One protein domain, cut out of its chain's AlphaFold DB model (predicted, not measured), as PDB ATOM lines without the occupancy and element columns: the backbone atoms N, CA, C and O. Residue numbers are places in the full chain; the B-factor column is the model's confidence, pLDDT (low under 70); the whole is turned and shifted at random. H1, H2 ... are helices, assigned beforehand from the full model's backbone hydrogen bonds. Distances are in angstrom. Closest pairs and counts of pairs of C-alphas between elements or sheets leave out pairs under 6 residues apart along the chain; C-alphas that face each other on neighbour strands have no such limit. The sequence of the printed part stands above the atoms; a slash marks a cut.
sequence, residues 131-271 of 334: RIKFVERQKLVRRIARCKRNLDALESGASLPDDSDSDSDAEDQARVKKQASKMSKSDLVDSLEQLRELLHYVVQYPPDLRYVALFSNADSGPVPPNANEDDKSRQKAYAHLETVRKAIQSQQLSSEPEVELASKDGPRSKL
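This is residues 131 to 271 of the 334 residues of the protein "rRNA-processing protein EFG1" of Pseudozyma antarctica (UniProt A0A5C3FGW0). Two long helices, H1 and H3, lie side by side as an antiparallel core; H4 crosses H3 near its last residues, the short H5 packs on H3, and H2 is set off from the core, with residues 164 to 170 sticking out before and into it. The 141 printed residues hold five named helices, H1 to H5 in chain order, and no named strand: all helix. The whole is compact, with a radius of gyration of the C-alphas of 15.9 A and spans of 45 by 30 by 28 A.

Start with H1, residues 131 to 156: it touches H3, residues 185 to 204, closest at C-alphas 144 and 192, 6.0 A, opposite ways at a shallow tilt of 23 degrees. H2, residues 170 to 180, is close to H1 but not clearly touching, closest at C-alphas 150 and 180, 7.3 A. H3 is the hub. Its residues 197 to 201 touch residues 240 to 248 of H4, residues 232 to 249, closest at C-alphas 201 and 241, 6.0 A, at a steep tilt of 65 degrees. Its residues 196 to 200 touch H5, residues 257 to 262, closest at C-alphas 196 and 257, 6.5 A. H4 and H5 are apart. In H1, H2, H3, H4 and H5 every O i to N i+4 pair is within hydrogen-bond range.

Find C-alpha 131 at (-40.228, 37.545, 34.508); H1 runs 37.6 A from there. H2 spans 15.5 A, H3 28.9 A and H4 25.8 A. H5 spans 8.9 A and ends at C-alpha 262, (-54.850, 28.791, 26.915).

The farthest C-alphas, of Gly 157 and Asp 208, are 47.2 A apart. The printed part has no cut. The links H1 to H2 and H3 to H4 are long. Look for pLDDT under 70 at residues 159 to 177, 179 to 180, 218 to 219 and 264 to 271.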
ATOM      1  N   ARG A 131     -39.248  36.487  34.206       95.50
ATOM      2  CA  ARG A 131     -40.228  37.545  34.508       95.50
ATOM      3  C   ARG A 131     -40.473  38.471  33.316       95.50
ATOM      4  O   ARG A 131     -41.621  38.830  33.083       95.50
ATOM      5  N   ILE A 132     -39.430  38.805  32.555       94.81
ATOM      6  CA  ILE A 132     -39.531  39.642  31.349       94.81
ATOM      7  C   ILE A 132     -40.338  38.888  30.283       94.81
ATOM      8  O   ILE A 132     -41.411  39.342  29.903       94.81
ATOM      9  N   LYS A 133     -39.918  37.667  29.917       94.94
ATOM     10  CA  LYS A 133     -40.635  36.787  28.971       94.94
ATOM     11  C   LYS A 133     -42.086  36.514  29.392       94.94
ATOM     12  O   LYS A 133     -42.939  36.320  28.531       94.94
ATOM     13  N   PHE A 134     -42.390  36.478  30.692       94.94
ATOM     14  CA  PHE A 134     -43.766  36.363  31.185       94.94
ATOM     15  C   PHE A 134     -44.586  37.628  30.892       94.94
ATOM     16  O   PHE A 134     -45.669  37.516  30.326       94.94
ATOM     17  N   VAL A 135     -44.079  38.817  31.236       93.94
ATOM     18  CA  VAL A 135     -44.785  40.087  30.987       93.94
ATOM     19  C   VAL A 135     -44.978  40.325  29.489       93.94
ATOM     20  O   VAL A 135     -46.081  40.662  29.072       93.94
ATOM     21  N   GLU A 136     -43.957  40.083  28.665       94.25
ATOM     22  CA  GLU A 136     -44.063  40.267  27.211       94.25
ATOM     23  C   GLU A 136     -45.047  39.283  26.570       94.25
ATOM     24  O   GLU A 136     -45.877  39.691  25.761       94.25
ATOM     25  N   ARG A 137     -45.051  38.013  27.000       94.38
ATOM     26  CA  ARG A 137     -46.068  37.030  26.594       94.38
ATOM     27  C   ARG A 137     -47.480  37.503  26.939       94.38
ATOM     28  O   ARG A 137     -48.366  37.401  26.101       94.38
ATOM     29  N   GLN A 138     -47.692  38.032  28.147       93.62
ATOM     30  CA  GLN A 138     -48.994  38.565  28.558       93.62
ATOM     31  C   GLN A 138     -49.394  39.799  27.731       93.62
ATOM     32  O   GLN A 138     -50.539  39.881  27.291       93.62
ATOM     33  N   LYS A 139     -48.461  40.721  27.445       91.94
ATOM     34  CA  LYS A 139     -48.704  41.861  26.541       91.94
ATOM     35  C   LYS A 139     -49.102  41.394  25.134       91.94
ATOM     36  O   LYS A 139     -50.073  41.913  24.591       91.94
ATOM     37  N   LEU A 140     -48.413  40.400  24.568       93.50
ATOM     38  CA  LEU A 140     -48.714  39.855  23.238       93.50
ATOM     39  C   LEU A 140     -50.070  39.143  23.192       93.50
ATOM     40  O   LEU A 140     -50.876  39.465  22.329       93.50
ATOM     41  N   VAL A 141     -50.374  38.264  24.154       93.44
ATOM     42  CA  VAL A 141     -51.683  37.582  24.233       93.44
ATOM     43  C   VAL A 141     -52.831  38.593  24.347       93.44
ATOM     44  O   VAL A 141     -53.821  38.474  23.627       93.44
ATOM     45  N   ARG A 142     -52.688  39.643  25.173       91.38
ATOM     46  CA  ARG A 142     -53.672  40.740  25.255       91.38
ATOM     47  C   ARG A 142     -53.823  41.489  23.926       91.38
ATOM     48  O   ARG A 142     -54.944  41.814  23.548       91.38
ATOM     49  N   ARG A 143     -52.721  41.775  23.217       90.81
ATOM     50  CA  ARG A 143     -52.754  42.469  21.916       90.81
ATOM     51  C   ARG A 143     -53.406  41.606  20.827       90.81
ATOM     52  O   ARG A 143     -54.297  42.109  20.158       90.81
ATOM     53  N   ILE A 144     -53.080  40.312  20.733       92.44
ATOM     54  CA  ILE A 144     -53.739  39.364  19.810       92.44
ATOM     55  C   ILE A 144     -55.246  39.296  20.088       92.44
ATOM     56  O   ILE A 144     -56.042  39.415  19.162       92.44
ATOM     57  N   ALA A 145     -55.649  39.174  21.359       91.38
ATOM     58  CA  ALA A 145     -57.062  39.145  21.733       91.38
ATOM     59  C   ALA A 145     -57.810  40.433  21.337       91.38
ATOM     60  O   ALA A 145     -58.961  40.357  20.918       91.38
ATOM     61  N   ARG A 146     -57.164  41.606  21.420       88.75
ATOM     62  CA  ARG A 146     -57.732  42.873  20.920       88.75
ATOM     63  C   ARG A 146     -57.815  42.903  19.392       88.75
ATOM     64  O   ARG A 146     -58.853  43.290  18.875       88.75
ATOM     65  N   CYS A 147     -56.775  42.470  18.674       90.25
ATOM     66  CA  CYS A 147     -56.801  42.424  17.208       90.25
ATOM     67  C   CYS A 147     -57.900  41.491  16.679       90.25
ATOM     68  O   CYS A 147     -58.613  41.896  15.767       90.25
ATOM     69  N   LYS A 148     -58.105  40.314  17.296       91.19
ATOM     70  CA  LYS A 148     -59.236  39.420  16.972       91.19
ATOM     71  C   LYS A 148     -60.582  40.139  17.137       91.19
ATOM     72  O   LYS A 148     -61.272  40.323  16.146       91.19
ATOM     73  N   ARG A 149     -60.875  40.706  18.319       88.62
ATOM     74  CA  ARG A 149     -62.126  41.465  18.546       88.62
ATOM     75  C   ARG A 149     -62.337  42.629  17.572       88.62
ATOM     76  O   ARG A 149     -63.473  42.924  17.220       88.62
ATOM     77  N   ASN A 150     -61.267  43.317  17.170       87.31
ATOM     78  CA  ASN A 150     -61.359  44.420  16.212       87.31
ATOM     79  C   ASN A 150     -61.708  43.920  14.801       87.31
ATOM     80  O   ASN A 150     -62.485  44.576  14.114       87.31
ATOM     81  N   LEU A 151     -61.174  42.765  14.384       89.62
ATOM     82  CA  LEU A 151     -61.596  42.097  13.149       89.62
ATOM     83  C   LEU A 151     -63.053  41.632  13.253       89.62
ATOM     84  O   LEU A 151     -63.842  41.977  12.380       89.62
ATOM     85  N   ASP A 152     -63.433  40.964  14.346       88.88
ATOM     86  CA  ASP A 152     -64.803  40.485  14.580       88.88
ATOM     87  C   ASP A 152     -65.828  41.642  14.529       88.88
ATOM     88  O   ASP A 152     -66.911  41.511  13.957       88.88
ATOM     89  N   ALA A 153     -65.484  42.812  15.085       87.19
ATOM     90  CA  ALA A 153     -66.313  44.020  15.044       87.19
ATOM     91  C   ALA A 153     -66.428  44.620  13.629       87.19
ATOM     92  O   ALA A 153     -67.516  45.014  13.213       87.19
ATOM     93  N   LEU A 154     -65.332  44.648  12.860       85.75
ATOM     94  CA  LEU A 154     -65.349  45.090  11.459       85.75
ATOM     95  C   LEU A 154     -66.110  44.123  10.540       85.75
ATOM     96  O   LEU A 154     -66.707  44.567   9.563       85.75
ATOM     97  N   GLU A 155     -66.102  42.821  10.833       86.94
ATOM     98  CA  GLU A 155     -66.849  41.812  10.071       86.94
ATOM     99  C   GLU A 155     -68.344  41.797  10.405       86.94
ATOM    100  O   GLU A 155     -69.170  41.649   9.508       86.94
ATOM    101  N   SER A 156     -68.702  41.981  11.678       85.88
ATOM    102  CA  SER A 156     -70.102  42.034  12.126       85.88
ATOM    103  C   SER A 156     -70.771  43.399  11.932       85.88
ATOM    104  O   SER A 156     -71.987  43.506  12.073       85.88
ATOM    105  N   GLY A 157     -69.998  44.455  11.647       78.56
ATOM    106  CA  GLY A 157     -70.487  45.837  11.595       78.56
ATOM    107  C   GLY A 157     -70.931  46.395  12.955       78.56
ATOM    108  O   GLY A 157     -71.498  47.487  13.016       78.56
ATOM    109  N   ALA A 158     -70.696  45.660  14.046       75.12
ATOM    110  CA  ALA A 158     -71.060  46.069  15.393       75.12
ATOM    111  C   ALA A 158     -70.083  47.128  15.926       75.12
ATOM    112  O   ALA A 158     -68.866  47.033  15.748       75.12
ATOM    113  N   SER A 159     -70.604  48.129  16.636       63.56
ATOM    114  CA  SER A 159     -69.760  49.072  17.366       63.56
ATOM    115  C   SER A 159     -68.950  48.339  18.440       63.56
ATOM    116  O   SER A 159     -69.468  47.485  19.161       63.56
ATOM    117  N   LEU A 160     -67.659  48.675  18.547       64.38
ATOM    118  CA  LEU A 160     -66.761  48.082  19.540       64.38
ATOM    119  C   LEU A 160     -67.351  48.245  20.953       64.38
ATOM    120  O   LEU A 160     -67.606  49.389  21.347       64.38
ATOM    121  N   PRO A 161     -67.513  47.162  21.740       61.25
ATOM    122  CA  PRO A 161     -67.981  47.274  23.114       61.25
ATOM    123  C   PRO A 161     -67.017  48.146  23.921       61.25
ATOM    124  O   PRO A 161     -65.788  48.040  23.800       61.25
ATOM    125  N   ASP A 162     -67.571  49.045  24.731       56.34
ATOM    126  CA  ASP A 162     -66.771  49.964  25.529       56.34
ATOM    127  C   ASP A 162     -66.327  49.290  26.834       56.34
ATOM    128  O   ASP A 162     -66.940  49.454  27.885       56.34
ATOM    129  N   ASP A 163     -65.255  48.492  26.736       52.66
ATOM    130  CA  ASP A 163     -64.506  47.919  27.869       52.66
ATOM    131  C   ASP A 163     -63.877  49.047  28.725       52.66
ATOM    132  O   ASP A 163     -62.670  49.297  28.678       52.66
ATOM    133  N   SER A 164     -64.713  49.757  29.487       52.84
ATOM    134  CA  SER A 164     -64.322  50.858  30.380       52.84
ATOM    135  C   SER A 164     -63.747  50.355  31.718       52.84
ATOM    136  O   SER A 164     -62.893  51.001  32.317       52.84
ATOM    137  N   ASP A 165     -64.123  49.142  32.144       46.88
ATOM    138  CA  ASP A 165     -63.829  48.575  33.475       46.88
ATOM    139  C   ASP A 165     -62.460  47.857  33.617       46.88
ATOM    140  O   ASP A 165     -62.249  47.068  34.542       46.88
ATOM    141  N   SER A 166     -61.487  48.083  32.719       51.28
ATOM    142  CA  SER A 166     -60.154  47.441  32.801       51.28
ATOM    143  C   SER A 166     -59.058  48.374  33.341       51.28
ATOM    144  O   SER A 166     -58.138  48.798  32.631       51.28
ATOM    145  N   ASP A 167     -59.169  48.652  34.640       46.66
ATOM    146  CA  ASP A 167     -58.448  49.661  35.433       46.66
ATOM    147  C   ASP A 167     -56.944  49.362  35.687       46.66
ATOM    148  O   ASP A 167     -56.485  49.259  36.823       46.66
ATOM    149  N   SER A 168     -56.140  49.129  34.634       49.16
ATOM    150  CA  SER A 168     -54.676  48.947  34.806       49.16
ATOM    151  C   SER A 168     -53.734  49.382  33.669       49.16
ATOM    152  O   SER A 168     -52.529  49.252  33.846       49.16
ATOM    153  N   ASP A 169     -54.222  49.901  32.534       53.06
ATOM    154  CA  ASP A 169     -53.381  50.443  31.436       53.06
ATOM    155  C   ASP A 169     -54.208  51.425  30.555       53.06
ATOM    156  O   ASP A 169     -54.434  51.177  29.368       53.06
ATOM    157  N   ALA A 170     -54.782  52.497  31.117       55.34
ATOM    158  CA  ALA A 170     -55.782  53.319  30.409       55.34
ATOM    159  C   ALA A 170     -55.239  54.073  29.169       55.34
ATOM    160  O   ALA A 170     -55.851  54.034  28.097       55.34
ATOM    161  N   GLU A 171     -54.076  54.729  29.271       58.28
ATOM    162  CA  GLU A 171     -53.546  55.556  28.171       58.28
ATOM    163  C   GLU A 171     -53.063  54.740  26.965       58.28
ATOM    164  O   GLU A 171     -53.344  55.090  25.814       58.28
ATOM    165  N   ASP A 172     -52.390  53.619  27.227       60.38
ATOM    166  CA  ASP A 172     -51.919  52.673  26.211       60.38
ATOM    167  C   ASP A 172     -53.110  52.057  25.448       60.38
ATOM    168  O   ASP A 172     -53.071  51.857  24.230       60.38
ATOM    169  N   GLN A 173     -54.222  51.813  26.153       61.62
ATOM    170  CA  GLN A 173     -55.467  51.314  25.570       61.62
ATOM    171  C   GLN A 173     -56.152  52.351  24.679       61.62
ATOM    172  O   GLN A 173     -56.512  52.018  23.547       61.62
ATOM    173  N   ALA A 174     -56.265  53.606  25.121       64.06
ATOM    174  CA  ALA A 174     -56.781  54.692  24.289       64.06
ATOM    175  C   ALA A 174     -55.898  54.934  23.046       64.06
ATOM    176  O   ALA A 174     -56.427  55.143  21.950       64.06
ATOM    177  N   ARG A 175     -54.567  54.844  23.211       67.12
ATOM    178  CA  ARG A 175     -53.538  54.780  22.153       67.12
ATOM    179  C   ARG A 175     -53.933  53.800  21.040       67.12
ATOM    180  O   ARG A 175     -54.213  54.184  19.902       67.12
ATOM    181  N   VAL A 176     -53.998  52.521  21.406       65.75
ATOM    182  CA  VAL A 176     -54.239  51.413  20.469       65.75
ATOM    183  C   VAL A 176     -55.664  51.425  19.901       65.75
ATOM    184  O   VAL A 176     -55.820  51.167  18.712       65.75
ATOM    185  N   LYS A 177     -56.699  51.788  20.678       67.75
ATOM    186  CA  LYS A 177     -58.096  51.878  20.189       67.75
ATOM    187  C   LYS A 177     -58.225  52.927  19.068       67.75
ATOM    188  O   LYS A 177     -58.824  52.635  18.039       67.75
ATOM    189  N   LYS A 178     -57.566  54.091  19.206       70.12
ATOM    190  CA  LYS A 178     -57.504  55.160  18.178       70.12
ATOM    191  C   LYS A 178     -56.662  54.819  16.943       70.12
ATOM    192  O   LYS A 178     -56.833  55.463  15.907       70.12
ATOM    193  N   GLN A 179     -55.714  53.889  17.055       69.12
ATOM    194  CA  GLN A 179     -54.940  53.391  15.913       69.12
ATOM    195  C   GLN A 179     -55.718  52.299  15.176       69.12
ATOM    196  O   GLN A 179     -55.914  52.410  13.972       69.12
ATOM    197  N   ALA A 180     -56.246  51.309  15.898       68.62
ATOM    198  CA  ALA A 180     -57.021  50.215  15.322       68.62
ATOM    199  C   ALA A 180     -58.280  50.699  14.583       68.62
ATOM    200  O   ALA A 180     -58.581  50.181  13.518       68.62
ATOM    201  N   SER A 181     -58.958  51.745  15.072       71.44
ATOM    202  CA  SER A 181     -60.104  52.355  14.376       71.44
ATOM    203  C   SER A 181     -59.746  53.085  13.070       71.44
ATOM    204  O   SER A 181     -60.637  53.620  12.416       71.44
ATOM    205  N   LYS A 182     -58.456  53.192  12.727       78.88
ATOM    206  CA  LYS A 182     -57.946  53.767  11.470       78.88
ATOM    207  C   LYS A 182     -57.284  52.729  10.565       78.88
ATOM    208  O   LYS A 182     -56.975  53.053   9.424       78.88
ATOM    209  N   MET A 183     -57.009  51.535  11.083       79.88
ATOM    210  CA  MET A 183     -56.373  50.459  10.333       79.88
ATOM    211  C   MET A 183     -57.419  49.758   9.471       79.88
ATOM    212  O   MET A 183     -58.546  49.521   9.910       79.88
ATOM    213  N   SER A 184     -57.051  49.444   8.235       89.06
ATOM    214  CA  SER A 184     -57.893  48.655   7.346       89.06
ATOM    215  C   SER A 184     -57.956  47.195   7.814       89.06
ATOM    216  O   SER A 184     -57.163  46.746   8.650       89.06
ATOM    217  N   LYS A 185     -58.902  46.425   7.262       89.19
ATOM    218  CA  LYS A 185     -59.042  45.001   7.595       89.19
ATOM    219  C   LYS A 185     -57.754  44.215   7.302       89.19
ATOM    220  O   LYS A 185     -57.394  43.360   8.106       89.19
ATOM    221  N   SER A 186     -57.051  44.522   6.208       92.31
ATOM    222  CA  SER A 186     -55.751  43.917   5.881       92.31
ATOM    223  C   SER A 186     -54.692  44.250   6.929       92.31
ATOM    224  O   SER A 186     -54.096  43.332   7.482       92.31
ATOM    225  N   ASP A 187     -54.539  45.523   7.309       90.94
ATOM    226  CA  ASP A 187     -53.498  45.926   8.269       90.94
ATOM    227  C   ASP A 187     -53.696  45.263   9.649       90.94
ATOM    228  O   ASP A 187     -52.736  45.001  10.377       90.94
ATOM    229  N   LEU A 188     -54.951  44.991  10.033       89.69
ATOM    230  CA  LEU A 188     -55.280  44.256  11.256       89.69
ATOM    231  C   LEU A 188     -54.936  42.764  11.165       89.69
ATOM    232  O   LEU A 188     -54.509  42.205  12.174       89.69
ATOM    233  N   VAL A 189     -55.087  42.131   9.995       92.69
ATOM    234  CA  VAL A 189     -54.640  40.747   9.752       92.69
ATOM    235  C   VAL A 189     -53.113  40.675   9.791       92.69
ATOM    236  O   VAL A 189     -52.576  39.899  10.578       92.69
ATOM    237  N   ASP A 190     -52.418  41.556   9.068       92.75
ATOM    238  CA  ASP A 190     -50.950  41.627   9.051       92.75
ATOM    239  C   ASP A 190     -50.386  41.859  10.466       92.75
ATOM    240  O   ASP A 190     -49.433  41.207  10.904       92.75
ATOM    241  N   SER A 191     -51.020  42.748  11.241       91.62
ATOM    242  CA  SER A 191     -50.662  42.992  12.642       91.62
ATOM    243  C   SER A 191     -50.905  41.768  13.533       91.62
ATOM    244  O   SER A 191     -50.103  41.484  14.427       91.62
ATOM    245  N   LEU A 192     -51.986  41.018  13.303       92.50
ATOM    246  CA  LEU A 192     -52.301  39.786  14.029       92.50
ATOM    247  C   LEU A 192     -51.238  38.710  13.749       92.50
ATOM    248  O   LEU A 192     -50.712  38.113  14.693       92.50
ATOM    249  N   GLU A 193     -50.864  38.507  12.484       93.12
ATOM    250  CA  GLU A 193     -49.792  37.589  12.085       93.12
ATOM    251  C   GLU A 193     -48.450  37.981  12.712       93.12
ATOM    252  O   GLU A 193     -47.827  37.161  13.395       93.12
ATOM    253  N   GLN A 194     -48.051  39.253  12.617       93.25
ATOM    254  CA  GLN A 194     -46.832  39.758  13.253       93.25
ATOM    255  C   GLN A 194     -46.832  39.512  14.775       93.25
ATOM    256  O   GLN A 194     -45.831  39.070  15.346       93.25
ATOM    257  N   LEU A 195     -47.953  39.749  15.463       94.12
ATOM    258  CA  LEU A 195     -48.070  39.492  16.902       94.12
ATOM    259  C   LEU A 195     -47.954  37.997  17.251       94.12
ATOM    260  O   LEU A 195     -47.433  37.669  18.322       94.12
ATOM    261  N   ARG A 196     -48.384  37.089  16.365       94.44
ATOM    262  CA  ARG A 196     -48.231  35.631  16.522       94.44
ATOM    263  C   ARG A 196     -46.792  35.169  16.338       94.44
ATOM    264  O   ARG A 196     -46.307  34.394  17.167       94.44
ATOM    265  N   GLU A 197     -46.089  35.674  15.324       94.81
ATOM    266  CA  GLU A 197     -44.647  35.440  15.150       94.81
ATOM    267  C   GLU A 197     -43.873  35.851  16.408       94.81
ATOM    268  O   GLU A 197     -43.078  35.081  16.954       94.81
ATOM    269  N   LEU A 198     -44.161  37.055  16.914       94.94
ATOM    270  CA  LEU A 198     -43.546  37.597  18.121       94.94
ATOM    271  C   LEU A 198     -43.893  36.770  19.363       94.94
ATOM    272  O   LEU A 198     -43.022  36.530  20.201       94.94
ATOM    273  N   LEU A 199     -45.129  36.280  19.490       95.25
ATOM    274  CA  LEU A 199     -45.513  35.400  20.594       95.25
ATOM    275  C   LEU A 199     -44.722  34.087  20.557       95.25
ATOM    276  O   LEU A 199     -44.189  33.681  21.593       95.25
ATOM    277  N   HIS A 200     -44.560  33.467  19.385       94.81
ATOM    278  CA  HIS A 200     -43.697  32.292  19.226       94.81
ATOM    279  C   HIS A 200     -42.235  32.585  19.549       94.81
ATOM    280  O   HIS A 200     -41.626  31.799  20.277       94.81
ATOM    281  N   TYR A 201     -41.694  33.725  19.114       95.69
ATOM    282  CA  TYR A 201     -40.360  34.183  19.511       95.69
ATOM    283  C   TYR A 201     -40.218  34.214  21.044       95.69
ATOM    284  O   TYR A 201     -39.313  33.580  21.588       95.69
ATOM    285  N   VAL A 202     -41.152  34.827  21.786       95.62
ATOM    286  CA  VAL A 202     -41.099  34.829  23.265       95.62
ATOM    287  C   VAL A 202     -41.261  33.416  23.841       95.62
ATOM    288  O   VAL A 202     -40.607  33.063  24.830       95.62
ATOM    289  N   VAL A 203     -42.119  32.573  23.263       94.00
ATOM    290  CA  VAL A 203     -42.338  31.198  23.744       94.00
ATOM    291  C   VAL A 203     -41.069  30.360  23.601       94.00
ATOM    292  O   VAL A 203     -40.661  29.709  24.567       94.00
ATOM    293  N   GLN A 204     -40.439  30.408  22.430       93.00
ATOM    294  CA  GLN A 204     -39.425  29.455  21.984       93.00
ATOM    295  C   GLN A 204     -37.989  29.963  22.116       93.00
ATOM    296  O   GLN A 204     -37.066  29.174  21.929       93.00
ATOM    297  N   TYR A 205     -37.800  31.229  22.522       94.81
ATOM    298  CA  TYR A 205     -36.475  31.831  22.655       94.81
ATOM    299  C   TYR A 205     -35.489  30.939  23.439       94.81
ATOM    300  O   TYR A 205     -35.780  30.649  24.616       94.81
ATOM    301  N   PRO A 206     -34.333  30.566  22.849       93.81
ATOM    302  CA  PRO A 206     -33.393  29.617  23.436       93.81
ATOM    303  C   PRO A 206     -32.831  30.064  24.802       93.81
ATOM    304  O   PRO A 206     -32.490  31.237  24.985       93.81
ATOM    305  N   PRO A 207     -32.713  29.158  25.794       92.25
ATOM    306  CA  PRO A 207     -32.233  29.499  27.138       92.25
ATOM    307  C   PRO A 207     -30.722  29.796  27.192       92.25
ATOM    308  O   PRO A 207     -30.238  30.409  28.146       92.25
ATOM    309  N   ASP A 208     -29.973  29.383  26.173       89.75
ATOM    310  CA  ASP A 208     -28.542  29.612  25.973       89.75
ATOM    311  C   ASP A 208     -28.229  30.945  25.261       89.75
ATOM    312  O   ASP A 208     -27.057  31.292  25.091       89.75
ATOM    313  N   LEU A 209     -29.239  31.742  24.904       92.75
ATOM    314  CA  LEU A 209     -29.064  33.069  24.312       92.75
ATOM    315  C   LEU A 209     -29.463  34.197  25.280       92.75
ATOM    316  O   LEU A 209     -30.154  34.000  26.284       92.75
ATOM    317  N   ARG A 210     -28.972  35.415  25.013       95.00
ATOM    318  CA  ARG A 210     -29.334  36.614  25.784       95.00
ATOM    319  C   ARG A 210     -30.641  37.169  25.230       95.00
ATOM    320  O   ARG A 210     -30.616  37.791  24.176       95.00
ATOM    321  N   TYR A 211     -31.736  36.978  25.964       95.31
ATOM    322  CA  TYR A 211     -33.052  37.471  25.562       95.31
ATOM    323  C   TYR A 211     -33.036  38.966  25.216       95.31
ATOM    324  O   TYR A 211     -32.510  39.774  25.988       95.31
ATOM    325  N   VAL A 212     -33.635  39.307  24.074       94.81
ATOM    326  CA  VAL A 212     -33.846  40.682  23.616       94.81
ATOM    327  C   VAL A 212     -35.324  40.997  23.820       94.81
ATOM    328  O   VAL A 212     -36.188  40.284  23.321       94.81
ATOM    329  N   ALA A 213     -35.598  42.019  24.625       94.31
ATOM    330  CA  ALA A 213     -36.952  42.445  24.953       94.31
ATOM    331  C   ALA A 213     -37.607  43.133  23.747       94.31
ATOM    332  O   ALA A 213     -36.992  44.006  23.135       94.31
ATOM    333  N   LEU A 214     -38.850  42.760  23.447       93.19
ATOM    334  CA  LEU A 214     -39.667  43.368  22.391       93.19
ATOM    335  C   LEU A 214     -40.316  44.683  22.844       93.19
ATOM    336  O   LEU A 214     -40.632  45.536  22.019       93.19
ATOM    337  N   PHE A 215     -40.523  44.848  24.154       89.62
ATOM    338  CA  PHE A 215     -41.145  46.022  24.768       89.62
ATOM    339  C   PHE A 215     -40.143  46.732  25.687       89.62
ATOM    340  O   PHE A 215     -40.353  46.831  26.897       89.62
ATOM    341  N   SER A 216     -39.020  47.197  25.123       82.88
ATOM    342  CA  SER A 216     -37.992  47.926  25.884       82.88
ATOM    343  C   SER A 216     -38.492  49.265  26.428       82.88
ATOM    344  O   SER A 216     -38.105  49.668  27.521       82.88
ATOM    345  N   ASN A 217     -39.363  49.928  25.666       79.25
ATOM    346  CA  ASN A 217     -39.957  51.217  25.993       79.25
ATOM    347  C   ASN A 217     -41.442  50.969  26.280       79.25
ATOM    348  O   ASN A 217     -42.081  50.224  25.534       79.25
ATOM    349  N   ALA A 218     -41.988  51.564  27.343       67.19
ATOM    350  CA  ALA A 218     -43.379  51.335  27.731       67.19
ATOM    351  C   ALA A 218     -44.359  51.769  26.627       67.19
ATOM    352  O   ALA A 218     -45.250  50.998  26.280       67.19
ATOM    353  N   ASP A 219     -44.097  52.938  26.040       67.06
ATOM    354  CA  ASP A 219     -45.005  53.676  25.151       67.06
ATOM    355  C   ASP A 219     -44.850  53.310  23.662       67.06
ATOM    356  O   ASP A 219     -45.506  53.893  22.796       67.06
ATOM    357  N   SER A 220     -43.944  52.379  23.338       71.88
ATOM    358  CA  SER A 220     -43.673  51.956  21.960       71.88
ATOM    359  C   SER A 220     -44.418  50.669  21.591       71.88
ATOM    360  O   SER A 220     -44.817  49.857  22.433       71.88
ATOM    361  N   GLY A 221     -44.585  50.460  20.284       79.38
ATOM    362  CA  GLY A 221     -45.021  49.182  19.725       79.38
ATOM    363  C   GLY A 221     -44.054  48.033  20.057       79.38
ATOM    364  O   GLY A 221     -42.984  48.260  20.625       79.38
ATOM    365  N   PRO A 222     -44.401  46.783  19.702       87.50
ATOM    366  CA  PRO A 222     -43.440  45.693  19.778       87.50
ATOM    367  C   PRO A 222     -42.336  45.986  18.757       87.50
ATOM    368  O   PRO A 222     -42.624  46.102  17.568       87.50
ATOM    369  N   VAL A 223     -41.088  46.112  19.203       88.69
ATOM    370  CA  VAL A 223     -39.950  46.326  18.302       88.69
ATOM    371  C   VAL A 223     -39.308  44.962  18.024       88.69
ATOM    372  O   VAL A 223     -38.653  44.419  18.919       88.69
ATOM    373  N   PRO A 224     -39.504  44.359  16.834       88.00
ATOM    374  CA  PRO A 224     -38.776  43.150  16.467       88.00
ATOM    375  C   PRO A 224     -37.269  43.445  16.365       88.00
ATOM    376  O   PRO A 224     -36.889  44.554  15.981       88.00
ATOM    377  N   PRO A 225     -36.394  42.468  16.675       88.81
ATOM    378  CA  PRO A 225     -34.986  42.557  16.298       88.81
ATOM    379  C   PRO A 225     -34.863  42.603  14.767       88.81
ATOM    380  O   PRO A 225     -35.686  42.008  14.070       88.81
ATOM    381  N   ASN A 226     -33.828  43.264  14.254       88.31
ATOM    382  CA  ASN A 226     -33.609  43.496  12.822       88.31
ATOM    383  C   ASN A 226     -32.223  43.003  12.371       88.31
ATOM    384  O   ASN A 226     -31.308  42.854  13.180       88.31
ATOM    385  N   ALA A 227     -32.050  42.784  11.064       86.44
ATOM    386  CA  ALA A 227     -30.777  42.336  10.489       86.44
ATOM    387  C   ALA A 227     -29.638  43.363  10.662       86.44
ATOM    388  O   ALA A 227     -28.506  42.989  10.958       86.44
ATOM    389  N   ASN A 228     -29.954  44.656  10.529       87.12
ATOM    390  CA  ASN A 228     -28.988  45.763  10.502       87.12
ATOM    391  C   ASN A 228     -28.609  46.287  11.906       87.12
ATOM    392  O   ASN A 228     -28.367  47.478  12.073       87.12
ATOM    393  N   GLU A 229     -28.626  45.438  12.937       87.44
ATOM    394  CA  GLU A 229     -28.296  45.837  14.315       87.44
ATOM    395  C   GLU A 229     -26.859  45.432  14.687       87.44
ATOM    396  O   GLU A 229     -26.471  44.277  14.515       87.44
ATOM    397  N   ASP A 230     -26.078  46.352  15.264       88.19
ATOM    398  CA  ASP A 230     -24.658  46.127  15.611       88.19
ATOM    399  C   ASP A 230     -24.448  45.109  16.750       88.19
ATOM    400  O   ASP A 230     -23.391  44.487  16.896       88.19
ATOM    401  N   ASP A 231     -25.458  44.931  17.605       91.62
ATOM    402  CA  ASP A 231     -25.384  44.036  18.756       91.62
ATOM    403  C   ASP A 231     -25.518  42.569  18.316       91.62
ATOM    404  O   ASP A 231     -26.604  42.081  17.996       91.62
ATOM    405  N   LYS A 232     -24.414  41.818  18.420       91.56
ATOM    406  CA  LYS A 232     -24.325  40.366  18.158       91.56
ATOM    407  C   LYS A 232     -25.439  39.534  18.814       91.56
ATOM    408  O   LYS A 232     -25.781  38.459  18.322       91.56
ATOM    409  N   SER A 233     -25.989  39.964  19.952       90.56
ATOM    410  CA  SER A 233     -27.105  39.267  20.605       90.56
ATOM    411  C   SER A 233     -28.468  39.577  19.983       90.56
ATOM    412  O   SER A 233     -29.332  38.700  19.979       90.56
ATOM    413  N   ARG A 234     -28.637  40.765  19.393       91.56
ATOM    414  CA  ARG A 234     -29.802  41.127  18.579       91.56
ATOM    415  C   ARG A 234     -29.774  40.449  17.214       91.56
ATOM    416  O   ARG A 234     -30.768  39.832  16.854       91.56
ATOM    417  N   GLN A 235     -28.617  40.382  16.554       93.69
ATOM    418  CA  GLN A 235     -28.430  39.583  15.329       93.69
ATOM    419  C   GLN A 235     -28.826  38.108  15.534       93.69
ATOM    420  O   GLN A 235     -29.559  37.526  14.737       93.69
ATOM    421  N   LYS A 236     -28.422  37.499  16.660       94.00
ATOM    422  CA  LYS A 236     -28.852  36.135  17.030       94.00
ATOM    423  C   LYS A 236     -30.349  36.033  17.338       94.00
ATOM    424  O   LYS A 236     -30.955  35.003  17.054       94.00
ATOM    425  N   ALA A 237     -30.952  37.074  17.910       93.62
ATOM    426  CA  ALA A 237     -32.395  37.135  18.112       93.62
ATOM    427  C   ALA A 237     -33.160  37.248  16.779       93.62
ATOM    428  O   ALA A 237     -34.183  36.584  16.630       93.62
ATOM    429  N   TYR A 238     -32.642  38.011  15.815       94.69
ATOM    430  CA  TYR A 238     -33.171  38.115  14.455       94.69
ATOM    431  C   TYR A 238     -33.099  36.769  13.716       94.69
ATOM    432  O   TYR A 238     -34.123  36.268  13.259       94.69
ATOM    433  N   ALA A 239     -31.942  36.097  13.717       95.06
ATOM    434  CA  ALA A 239     -31.804  34.757  13.128       95.06
ATOM    435  C   ALA A 239     -32.745  33.715  13.776       95.06
ATOM    436  O   ALA A 239     -33.287  32.834  13.101       95.06
ATOM    437  N   HIS A 240     -33.000  33.825  15.088       94.50
ATOM    438  CA  HIS A 240     -34.005  32.996  15.758       94.50
ATOM    439  C   HIS A 240     -35.439  33.338  15.315       94.50
ATOM    440  O   HIS A 240     -36.228  32.423  15.087       94.50
ATOM    441  N   LEU A 241     -35.772  34.621  15.143       94.25
ATOM    442  CA  LEU A 241     -37.068  35.061  14.623       94.25
ATOM    443  C   LEU A 241     -37.305  34.545  13.190       94.25
ATOM    444  O   LEU A 241     -38.367  33.993  12.920       94.25
ATOM    445  N   GLU A 242     -36.309  34.603  12.301       94.94
ATOM    446  CA  GLU A 242     -36.396  33.967  10.975       94.94
ATOM    447  C   GLU A 242     -36.615  32.450  11.056       94.94
ATOM    448  O   GLU A 242     -37.376  31.885  10.270       94.94
ATOM    449  N   THR A 243     -35.958  31.778  12.006       95.00
ATOM    450  CA  THR A 243     -36.146  30.337  12.237       95.00
ATOM    451  C   THR A 243     -37.583  30.039  12.670       95.00
ATOM    452  O   THR A 243     -38.191  29.094  12.173       95.00
ATOM    453  N   VAL A 244     -38.158  30.874  13.544       94.19
ATOM    454  CA  VAL A 244     -39.568  30.794  13.955       94.19
ATOM    455  C   VAL A 244     -40.505  31.008  12.762       94.19
ATOM    456  O   VAL A 244     -41.408  30.200  12.575       94.19
ATOM    457  N   ARG A 245     -40.262  32.015  11.911       94.25
ATOM    458  CA  ARG A 245     -41.038  32.250  10.677       94.25
ATOM    459  C   ARG A 245     -41.050  31.031   9.758       94.25
ATOM    460  O   ARG A 245     -42.116  30.543   9.393       94.25
ATOM    461  N   LYS A 246     -39.870  30.478   9.463       95.44
ATOM    462  CA  LYS A 246     -39.709  29.255   8.656       95.44
ATOM    463  C   LYS A 246     -40.423  28.051   9.291       95.44
ATOM    464  O   LYS A 246     -41.016  27.247   8.576       95.44
ATOM    465  N   ALA A 247     -40.417  27.935  10.619       93.62
ATOM    466  CA  ALA A 247     -41.096  26.860  11.349       93.62
ATOM    467  C   ALA A 247     -42.635  27.013  11.398       93.62
ATOM    468  O   ALA A 247     -43.342  26.007  11.413       93.62
ATOM    469  N   ILE A 248     -43.166  28.243  11.369       92.50
ATOM    470  CA  ILE A 248     -44.604  28.518  11.181       92.50
ATOM    471  C   ILE A 248     -45.013  28.196   9.737       92.50
ATOM    472  O   ILE A 248     -45.965  27.452   9.520       92.50
ATOM    473  N   GLN A 249     -44.258  28.680   8.744       93.25
ATOM    474  CA  GLN A 249     -44.538  28.452   7.319       93.25
ATOM    475  C   GLN A 249     -44.504  26.961   6.939       93.25
ATOM    476  O   GLN A 249     -45.333  26.498   6.162       93.25
ATOM    477  N   SER A 250     -43.582  26.191   7.523       93.75
ATOM    478  CA  SER A 250     -43.503  24.729   7.365       93.75
ATOM    479  C   SER A 250     -44.462  23.943   8.272       93.75
ATOM    480  O   SER A 250     -44.349  22.722   8.360       93.75
ATOM    481  N   GLN A 251     -45.391  24.622   8.959       88.62
ATOM    482  CA  GLN A 251     -46.410  24.045   9.850       88.62
ATOM    483  C   GLN A 251     -45.859  23.175  10.999       88.62
ATOM    484  O   GLN A 251     -46.603  22.452  11.662       88.62
ATOM    485  N   GLN A 252     -44.561  23.281  11.309       89.75
ATOM    486  CA  GLN A 252     -43.961  22.673  12.503       89.75
ATOM    487  C   GLN A 252     -44.448  23.360  13.788       89.75
ATOM    488  O   GLN A 252     -44.439  22.767  14.870       89.75
ATOM    489  N   LEU A 253     -44.872  24.620  13.664       86.19
ATOM    490  CA  LEU A 253     -45.495  25.422  14.706       86.19
ATOM    491  C   LEU A 253     -46.926  25.785  14.312       86.19
ATOM    492  O   LEU A 253     -47.185  26.146  13.169       86.19
ATOM    493  N   SER A 254     -47.837  25.743  15.288       88.38
ATOM    494  CA  SER A 254     -49.220  26.190  15.100       88.38
ATOM    495  C   SER A 254     -49.279  27.670  14.716       88.38
ATOM    496  O   SER A 254     -48.575  28.495  15.302       88.38
ATOM    497  N   SER A 255     -50.171  28.014  13.790       86.12
ATOM    498  CA  SER A 255     -50.509  29.397  13.449       86.12
ATOM    499  C   SER A 255     -51.236  30.140  14.579       86.12
ATOM    500  O   SER A 255     -51.264  31.365  14.558       86.12
ATOM    501  N   GLU A 256     -51.775  29.446  15.589       86.50
ATOM    502  CA  GLU A 256     -52.505  30.039  16.723       86.50
ATOM    503  C   GLU A 256     -51.816  29.760  18.086       86.50
ATOM    504  O   GLU A 256     -52.335  29.001  18.916       86.50
ATOM    505  N   PRO A 257     -50.637  30.359  18.364       85.25
ATOM    506  CA  PRO A 257     -49.907  30.171  19.625       85.25
ATOM    507  C   PRO A 257     -50.719  30.505  20.884       85.25
ATOM    508  O   PRO A 257     -50.488  29.925  21.947       85.25
ATOM    509  N   GLU A 258     -51.657  31.447  20.796       84.12
ATOM    510  CA  GLU A 258     -52.513  31.862  21.903       84.12
ATOM    511  C   GLU A 258     -53.466  30.750  22.379       84.12
ATOM    512  O   GLU A 258     -53.702  30.627  23.583       84.12
ATOM    513  N   VAL A 259     -53.945  29.890  21.471       84.00
ATOM    514  CA  VAL A 259     -54.861  28.780  21.790       84.00
ATOM    515  C   VAL A 259     -54.109  27.622  22.450       84.00
ATOM    516  O   VAL A 259     -54.576  27.063  23.447       84.00
ATOM    517  N   GLU A 260     -52.891  27.320  21.984       82.12
ATOM    518  CA  GLU A 260     -52.008  26.362  22.669       82.12
ATOM    519  C   GLU A 260     -51.654  26.814  24.095       82.12
ATOM    520  O   GLU A 260     -51.483  25.982  24.982       82.12
ATOM    521  N   LEU A 261     -51.539  28.126  24.335       81.56
ATOM    522  CA  LEU A 261     -51.216  28.683  25.653       81.56
ATOM    523  C   LEU A 261     -52.399  28.708  26.625       81.56
ATOM    524  O   LEU A 261     -52.175  28.620  27.833       81.56
ATOM    525  N   ALA A 262     -53.624  28.858  26.119       75.06
ATOM    526  CA  ALA A 262     -54.850  28.791  26.915       75.06
ATOM    527  C   ALA A 262     -55.252  27.344  27.256       75.06
ATOM    528  O   ALA A 262     -55.867  27.091  28.294       75.06
ATOM    529  N   SER A 263     -54.877  26.388  26.403       73.88
ATOM    530  CA  SER A 263     -55.081  24.960  26.646       73.88
ATOM    531  C   SER A 263     -54.282  24.500  27.873       73.88
ATOM    532  O   SER A 263     -53.121  24.872  28.048       73.88
ATOM    533  N   LYS A 264     -54.879  23.659  28.735       53.84
ATOM    534  CA  LYS A 264     -54.208  23.141  29.951       53.84
ATOM    535  C   LYS A 264     -52.904  22.389  29.642       53.84
ATOM    536  O   LYS A 264     -51.988  22.404  30.465       53.84
ATOM    537  N   ASP A 265     -52.788  21.830  28.441       54.59
ATOM    538  CA  ASP A 265     -51.571  21.244  27.871       54.59
ATOM    539  C   ASP A 265     -50.632  22.307  27.271       54.59
ATOM    540  O   ASP A 265     -50.195  22.213  26.123       54.59
ATOM    541  N   GLY A 266     -50.315  23.339  28.061       52.00
ATOM    542  CA  GLY A 266     -49.512  24.475  27.608       52.00
ATOM    543  C   GLY A 266     -48.154  24.057  27.009       52.00
ATOM    544  O   GLY A 266     -47.562  23.059  27.437       52.00
ATOM    545  N   PRO A 267     -47.602  24.821  26.045       50.38
ATOM    546  CA  PRO A 267     -46.480  24.404  25.207       50.38
ATOM    547  C   PRO A 267     -45.179  24.231  26.003       50.38
ATOM    548  O   PRO A 267     -44.353  25.141  26.130       50.38
ATOM    549  N   ARG A 268     -44.943  23.008  26.489       50.78
ATOM    550  CA  ARG A 268     -43.671  22.554  27.075       50.78
ATOM    551  C   ARG A 268     -42.640  22.307  25.967       50.78
ATOM    552  O   ARG A 268     -42.241  21.174  25.732       50.78
ATOM    553  N   SER A 269     -42.240  23.394  25.301       50.81
ATOM    554  CA  SER A 269     -41.168  23.500  24.298       50.81
ATOM    555  C   SER A 269     -41.073  22.319  23.319       50.81
ATOM    556  O   SER A 269     -40.198  21.458  23.430       50.81
ATOM    557  N   LYS A 270     -41.967  22.307  22.319       57.03
ATOM    558  CA  LYS A 270     -41.960  21.309  21.234       57.03
ATOM    559  C   LYS A 270     -40.605  21.288  20.493       57.03
ATOM    560  O   LYS A 270     -40.051  20.213  20.281       57.03
ATOM    561  N   LEU A 271     -40.020  22.462  20.220       54.03
ATOM    562  CA  LEU A 271     -38.758  22.596  19.472       54.03
ATOM    563  C   LEU A 271     -37.518  22.051  20.215       54.03
ATOM    564  O   LEU A 271     -36.726  21.321  19.628       54.03
TER     565      LEU A 271